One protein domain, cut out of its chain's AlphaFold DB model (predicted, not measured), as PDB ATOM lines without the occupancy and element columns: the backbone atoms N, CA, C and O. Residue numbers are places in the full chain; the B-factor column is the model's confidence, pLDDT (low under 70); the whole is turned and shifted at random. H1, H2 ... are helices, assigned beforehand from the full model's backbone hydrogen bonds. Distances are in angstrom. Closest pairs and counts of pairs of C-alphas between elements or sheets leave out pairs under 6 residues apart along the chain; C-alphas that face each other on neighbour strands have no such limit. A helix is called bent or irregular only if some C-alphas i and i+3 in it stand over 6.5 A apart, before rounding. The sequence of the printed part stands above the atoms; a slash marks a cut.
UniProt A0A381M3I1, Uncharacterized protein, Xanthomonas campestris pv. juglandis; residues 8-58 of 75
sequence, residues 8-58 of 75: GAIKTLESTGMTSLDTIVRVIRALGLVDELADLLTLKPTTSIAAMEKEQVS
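Overview. This is residues 8 to 58 of the 75 residues of an uncharacterized protein of Xanthomonas campestris pv. juglandis (UniProt A0A381M3I1). Four short helices are strung along an open, loosely U-shaped chain, with H1, H2 and H3 loosely gathered at one end and H4 alone at the other. H1 and H2 make one side of the U, H3 and the outstretched residues 42 to 48 its base, and H4 the other side; residues 47 to 54 stick out. The printed part has 51 residues, with the named helices H1, H2, H3 and H4 in that order and no named strand; its class is all helix. It is extended, with a radius of gyration of the C-alphas of 15.6 A, and spans 44 by 23 by 13 A.

Along the chain. H1 covers residues 8 to 16 and measures 11.8 A; C-alpha 8 is at (-39.168, 70.071, 154.926). H2, the longest helix by residues, covers residues 21 to 31 and measures 15.4 A. H3 covers residues 34 to 41 and measures 10.3 A; it is irregular, with C-alphas 36 and 39 7.4 A apart. H4 covers residues 49 to 58 and measures 14.7 A; C-alpha 58 is at (-8.764, 65.959, 173.668).

Arrangement. H1 and H2 are close but not clearly touching; their closest C-alphas, those of Ala 9 and Thr 23, are 7.8 A apart. Their lines are about perpendicular, at 82 degrees. H2 and H3 are close but not clearly touching, with the closest C-alphas, of Ile 28 and Val 34, 5.8 A apart. They run opposite ways at a shallow tilt of 21 degrees. H1 and H3 are apart, and H4 is apart from H1, H2 and H3. In H1 and H2 every O i to N i+4 pair is within hydrogen-bond range; in H4 5 of 6 are, and in H3 1 of 4, beside 3 of 5 O i to N i+3 pairs.

Size, cuts and confidence. The C-alphas of Gly 8 and Ala 50, the two farthest apart, are 44.8 A from each other. The printed part has no cut and no long link. The mean pLDDT of the printed part is 88.1; residues 46, 57 and 58 are under 70.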
ATOM      1  N   GLY A   8     -40.500  69.991 155.521       96.12
ATOM      2  CA  GLY A   8     -39.168  70.071 154.926       96.12
ATOM      3  C   GLY A   8     -38.071  69.627 155.893       96.12
ATOM      4  O   GLY A   8     -37.228  68.827 155.510       96.12
ATOM      5  N   ALA A   9     -38.129  70.063 157.157       94.62
ATOM      6  CA  ALA A   9     -37.151  69.667 158.170       94.62
ATOM      7  C   ALA A   9     -37.153  68.150 158.424       94.62
ATOM      8  O   ALA A   9     -36.085  67.558 158.572       94.62
ATOM      9  N   ILE A  10     -38.332  67.515 158.414       95.62
ATOM     10  CA  ILE A  10     -38.443  66.052 158.513       95.62
ATOM     11  C   ILE A  10     -37.828  65.372 157.291       95.62
ATOM     12  O   ILE A  10     -36.981  64.503 157.451       95.62
ATOM     13  N   LYS A  11     -38.168  65.814 156.075       96.69
ATOM     14  CA  LYS A  11     -37.600  65.241 154.844       96.69
ATOM     15  C   LYS A  11     -36.077  65.369 154.789       96.69
ATOM     16  O   LYS A  11     -35.396  64.442 154.361       96.69
ATOM     17  N   THR A  12     -35.523  66.507 155.209       96.88
ATOM     18  CA  THR A  12     -34.068  66.697 155.294       96.88
ATOM     19  C   THR A  12     -33.448  65.749 156.313       96.88
ATOM     20  O   THR A  12     -32.448  65.109 155.995       96.88
ATOM     21  N   LEU A  13     -34.055  65.598 157.492       95.50
ATOM     22  CA  LEU A  13     -33.602  64.635 158.493       95.50
ATOM     23  C   LEU A  13     -33.628  63.198 157.946       95.50
ATOM     24  O   LEU A  13     -32.643  62.487 158.085       95.50
ATOM     25  N   GLU A  14     -34.704  62.783 157.279       96.06
ATOM     26  CA  GLU A  14     -34.843  61.431 156.714       96.06
ATOM     27  C   GLU A  14     -33.844  61.148 155.583       96.06
ATOM     28  O   GLU A  14     -33.330  60.039 155.471       96.06
ATOM     29  N   SER A  15     -33.560  62.143 154.740       97.81
ATOM     30  CA  SER A  15     -32.694  61.973 153.564       97.81
ATOM     31  C   SER A  15     -31.207  62.144 153.858       97.81
ATOM     32  O   SER A  15     -30.381  61.484 153.234       97.81
ATOM     33  N   THR A  16     -30.855  63.043 154.777       97.25
ATOM     34  CA  THR A  16     -29.456  63.405 155.057       97.25
ATOM     35  C   THR A  16     -28.986  62.957 156.436       97.25
ATOM     36  O   THR A  16     -27.788  62.976 156.706       97.25
ATOM     37  N   GLY A  17     -29.905  62.606 157.340       94.56
ATOM     38  CA  GLY A  17     -29.607  62.376 158.755       94.56
ATOM     39  C   GLY A  17     -29.274  63.652 159.537       94.56
ATOM     40  O   GLY A  17     -29.015  63.579 160.735       94.56
ATOM     41  N   MET A  18     -29.272  64.825 158.895       95.25
ATOM     42  CA  MET A  18     -28.844  66.081 159.509       95.25
ATOM     43  C   MET A  18     -30.033  66.941 159.931       95.25
ATOM     44  O   MET A  18     -30.985  67.144 159.178       95.25
ATOM     45  N   THR A  19     -29.952  67.500 161.138       95.81
ATOM     46  CA  THR A  19     -30.908  68.485 161.650       95.81
ATOM     47  C   THR A  19     -30.329  69.235 162.854       95.81
ATOM     48  O   THR A  19     -29.229  68.926 163.315       95.81
ATOM     49  N   SER A  20     -31.047  70.232 163.374       95.06
ATOM     50  CA  SER A  20     -30.675  70.893 164.631       95.06
ATOM     51  C   SER A  20     -31.050  70.044 165.849       95.06
ATOM     52  O   SER A  20     -32.023  69.288 165.818       95.06
ATOM     53  N   LEU A  21     -30.335  70.231 166.966       95.06
ATOM     54  CA  LEU A  21     -30.665  69.557 168.227       95.06
ATOM     55  C   LEU A  21     -32.104  69.867 168.696       95.06
ATOM     56  O   LEU A  21     -32.809  68.990 169.180       95.06
ATOM     57  N   ASP A  22     -32.581  71.098 168.507       95.44
ATOM     58  CA  ASP A  22     -33.971  71.453 168.826       95.44
ATOM     59  C   ASP A  22     -34.977  70.618 168.016       95.44
ATOM     60  O   ASP A  22     -35.913  70.037 168.568       95.44
ATOM     61  N   THR A  23     -34.749  70.486 166.705       95.62
ATOM     62  CA  THR A  23     -35.639  69.723 165.822       95.62
ATOM     63  C   THR A  23     -35.673  68.251 166.224       95.62
ATOM     64  O   THR A  23     -36.762  67.679 166.302       95.62
ATOM     65  N   ILE A  24     -34.520  67.639 166.527       94.62
ATOM     66  CA  ILE A  24     -34.489  66.228 166.937       94.62
ATOM     67  C   ILE A  24     -35.209  66.019 168.274       94.62
ATOM     68  O   ILE A  24     -36.027  65.109 168.376       94.62
ATOM     69  N   VAL A  25     -35.021  66.902 169.263       94.94
ATOM     70  CA  VAL A  25     -35.706  66.813 170.566       94.94
ATOM     71  C   VAL A  25     -37.225  66.921 170.404       94.94
ATOM     72  O   VAL A  25     -37.978  66.155 171.010       94.94
ATOM     73  N   ARG A  26     -37.705  67.830 169.547       95.38
ATOM     74  CA  ARG A  26     -39.144  67.995 169.278       95.38
ATOM     75  C   ARG A  26     -39.743  66.776 168.576       95.38
ATOM     76  O   ARG A  26     -40.865  66.386 168.900       95.38
ATOM     77  N   VAL A  27     -38.997  66.150 167.664       95.19
ATOM     78  CA  VAL A  27     -39.391  64.895 167.004       95.19
ATOM     79  C   VAL A  27     -39.437  63.738 168.001       95.19
ATOM     80  O   VAL A  27     -40.472  63.084 168.096       95.19
ATOM     81  N   ILE A  28     -38.388  63.540 168.803       94.94
ATOM     82  CA  ILE A  28     -38.325  62.504 169.850       94.94
ATOM     83  C   ILE A  28     -39.511  62.631 170.814       94.94
ATOM     84  O   ILE A  28     -40.206  61.650 171.084       94.94
ATOM     85  N   ARG A  29     -39.811  63.857 171.267       94.50
ATOM     86  CA  ARG A  29     -40.967  64.135 172.130       94.50
ATOM     87  C   ARG A  29     -42.295  63.785 171.466       94.50
ATOM     88  O   ARG A  29     -43.162  63.211 172.116       94.50
ATOM     89  N   ALA A  30     -42.469  64.123 170.192       95.88
ATOM     90  CA  ALA A  30     -43.696  63.811 169.464       95.88
ATOM     91  C   ALA A  30     -43.882  62.308 169.197       95.88
ATOM     92  O   ALA A  30     -45.017  61.874 168.988       95.88
ATOM     93  N   LEU A  31     -42.791  61.540 169.197       94.81
ATOM     94  CA  LEU A  31     -42.793  60.083 169.063       94.81
ATOM     95  C   LEU A  31     -42.955  59.350 170.401       94.81
ATOM     96  O   LEU A  31     -43.190  58.149 170.393       94.81
ATOM     97  N   GLY A  32     -42.859  60.050 171.536       95.25
ATOM     98  CA  GLY A  32     -42.929  59.427 172.861       95.25
ATOM     99  C   GLY A  32     -41.659  58.670 173.260       95.25
ATOM    100  O   GLY A  32     -41.708  57.876 174.186       95.25
ATOM    101  N   LEU A  33     -40.528  58.932 172.596       96.12
ATOM    102  CA  LEU A  33     -39.256  58.223 172.809       96.12
ATOM    103  C   LEU A  33     -38.303  58.969 173.759       96.12
ATOM    104  O   LEU A  33     -37.098  58.732 173.749       96.12
ATOM    105  N   VAL A  34     -38.814  59.936 174.528       94.12
ATOM    106  CA  VAL A  34     -37.975  60.797 175.383       94.12
ATOM    107  C   VAL A  34     -37.199  59.960 176.389       94.12
ATOM    108  O   VAL A  34     -35.993  60.142 176.499       94.12
ATOM    109  N   ASP A  35     -37.867  59.028 177.063       94.06
ATOM    110  CA  ASP A  35     -37.254  58.236 178.129       94.06
ATOM    111  C   ASP A  35     -36.214  57.246 177.581       94.06
ATOM    112  O   ASP A  35     -35.161  57.065 178.181       94.06
ATOM    113  N   GLU A  36     -36.454  56.674 176.398       95.31
ATOM    114  CA  GLU A  36     -35.520  55.748 175.737       95.31
ATOM    115  C   GLU A  36     -34.234  56.439 175.258       95.31
ATOM    116  O   GLU A  36     -33.168  55.828 175.216       95.31
ATOM    117  N   LEU A  37     -34.325  57.716 174.876       94.06
ATOM    118  CA  LEU A  37     -33.221  58.477 174.280       94.06
ATOM    119  C   LEU A  37     -32.605  59.501 175.246       94.06
ATOM    120  O   LEU A  37     -31.628  60.159 174.882       94.06
ATOM    121  N   ALA A  38     -33.137  59.641 176.464       90.69
ATOM    122  CA  ALA A  38     -32.669  60.606 177.463       90.69
ATOM    123  C   ALA A  38     -31.171  60.442 177.773       90.69
ATOM    124  O   ALA A  38     -30.436  61.428 177.890       90.69
ATOM    125  N   ASP A  39     -30.690  59.201 177.818       90.62
ATOM    126  CA  ASP A  39     -29.294  58.879 178.122       90.62
ATOM    127  C   ASP A  39     -28.308  59.384 177.058       90.62
ATOM    128  O   ASP A  39     -27.142  59.633 177.374       90.62
ATOM    129  N   LEU A  40     -28.753  59.616 175.815       90.00
ATOM    130  CA  LEU A  40     -27.900  60.188 174.763       90.00
ATOM    131  C   LEU A  40     -27.501  61.636 175.054       90.00
ATOM    132  O   LEU A  40     -26.447  62.087 174.609       90.00
ATOM    133  N   LEU A  41     -28.360  62.367 175.765       85.25
ATOM    134  CA  LEU A  41     -28.174  63.781 176.089       85.25
ATOM    135  C   LEU A  41     -27.829  63.998 177.566       85.25
ATOM    136  O   LEU A  41     -27.660  65.137 178.000       85.25
ATOM    137  N   THR A  42     -27.712  62.919 178.341       87.69
ATOM    138  CA  THR A  42     -27.358  62.999 179.753       87.69
ATOM    139  C   THR A  42     -25.871  63.290 179.897       87.69
ATOM    140  O   THR A  42     -25.012  62.575 179.377       87.69
ATOM    141  N   LEU A  43     -25.555  64.358 180.633       83.75
ATOM    142  CA  LEU A  43     -24.179  64.663 180.990       83.75
ATOM    143  C   LEU A  43     -23.661  63.560 181.916       83.75
ATOM    144  O   LEU A  43     -24.125  63.421 183.048       83.75
ATOM    145  N   LYS A  44     -22.699  62.774 181.432       82.06
ATOM    146  CA  LYS A  44     -22.080  61.718 182.233       82.06
ATOM    147  C   LYS A  44     -21.301  62.359 183.388       82.06
ATOM    148  O   LYS A  44     -20.433  63.188 183.117       82.06
ATOM    149  N   PRO A  45     -21.579  61.996 184.654       74.75
ATOM    150  CA  PRO A  45     -20.838  62.533 185.785       74.75
ATOM    151  C   PRO A  45     -19.357  62.163 185.678       74.75
ATOM    152  O   PRO A  45     -19.003  60.983 185.670       74.75
ATOM    153  N   THR A  46     -18.481  63.162 185.615       67.88
ATOM    154  CA  THR A  46     -17.037  62.942 185.704       67.88
ATOM    155  C   THR A  46     -16.674  62.786 187.182       67.88
ATOM    156  O   THR A  46     -16.783  63.728 187.960       67.88
ATOM    157  N   THR A  47     -16.268  61.587 187.603       70.94
ATOM    158  CA  THR A  47     -16.017  61.260 189.024       70.94
ATOM    159  C   THR A  47     -14.654  61.730 189.545       70.94
ATOM    160  O   THR A  47     -14.313  61.482 190.699       70.94
ATOM    161  N   SER A  48     -13.854  62.409 188.715       78.38
ATOM    162  CA  SER A  48     -12.530  62.916 189.082       78.38
ATOM    163  C   SER A  48     -12.131  64.128 188.237       78.38
ATOM    164  O   SER A  48     -12.334  64.144 187.023       78.38
ATOM    165  N   ILE A  49     -11.493  65.117 188.871       76.62
ATOM    166  CA  ILE A  49     -10.941  66.311 188.206       76.62
ATOM    167  C   ILE A  49      -9.871  65.910 187.180       76.62
ATOM    168  O   ILE A  49      -9.870  66.422 186.065       76.62
ATOM    169  N   ALA A  50      -9.035  64.917 187.501       77.12
ATOM    170  CA  ALA A  50      -8.010  64.415 186.585       77.12
ATOM    171  C   ALA A  50      -8.608  63.795 185.304       77.12
ATOM    172  O   ALA A  50      -8.018  63.884 184.227       77.12
ATOM    173  N   ALA A  51      -9.795  63.179 185.398       75.75
ATOM    174  CA  ALA A  51     -10.506  62.657 184.230       75.75
ATOM    175  C   ALA A  51     -11.063  63.798 183.361       75.75
ATOM    176  O   ALA A  51     -10.885  63.780 182.142       75.75
ATOM    177  N   MET A  52     -11.615  64.840 183.995       75.50
ATOM    178  CA  MET A  52     -12.098  66.035 183.300       75.50
ATOM    179  C   MET A  52     -10.967  66.767 182.559       75.50
ATOM    180  O   MET A  52     -11.145  67.178 181.413       75.50
ATOM    181  N   GLU A  53      -9.789  66.900 183.174       79.38
ATOM    182  CA  GLU A  53      -8.612  67.512 182.539       79.38
ATOM    183  C   GLU A  53      -8.167  66.733 181.293       79.38
ATOM    184  O   GLU A  53      -7.930  67.327 180.240       79.38
ATOM    185  N   LYS A  54      -8.123  65.397 181.371       73.38
ATOM    186  CA  LYS A  54      -7.760  64.533 180.239       73.38
ATOM    187  C   LYS A  54      -8.736  64.674 179.063       73.38
ATOM    188  O   LYS A  54      -8.306  64.743 177.913       73.38
ATOM    189  N   GLU A  55     -10.035  64.752 179.342       72.44
ATOM    190  CA  GLU A  55     -11.084  64.916 178.325       72.44
ATOM    191  C   GLU A  55     -11.093  66.321 177.702       72.44
ATOM    192  O   GLU A  55     -11.250  66.455 176.484       72.44
ATOM    193  N   GLN A  56     -10.839  67.370 178.493       70.94
ATOM    194  CA  GLN A  56     -10.732  68.746 177.991       70.94
ATOM    195  C   GLN A  56      -9.559  68.939 177.020       70.94
ATOM    196  O   GLN A  56      -9.676  69.701 176.055       70.94
ATOM    197  N   VAL A  57      -8.437  68.248 177.244       64.69
ATOM    198  CA  VAL A  57      -7.272  68.307 176.346       64.69
ATOM    199  C   VAL A  57      -7.596  67.693 174.978       64.69
ATOM    200  O   VAL A  57      -7.185  68.240 173.956       64.69
ATOM    201  N   SER A  58      -8.387  66.616 174.928       61.78
ATOM    202  CA  SER A  58      -8.764  65.959 173.668       61.78
ATOM    203  C   SER A  58      -9.793  66.730 172.829       61.78
ATOM    204  O   SER A  58      -9.804  66.573 171.611       61.78
TER     205      SER A  58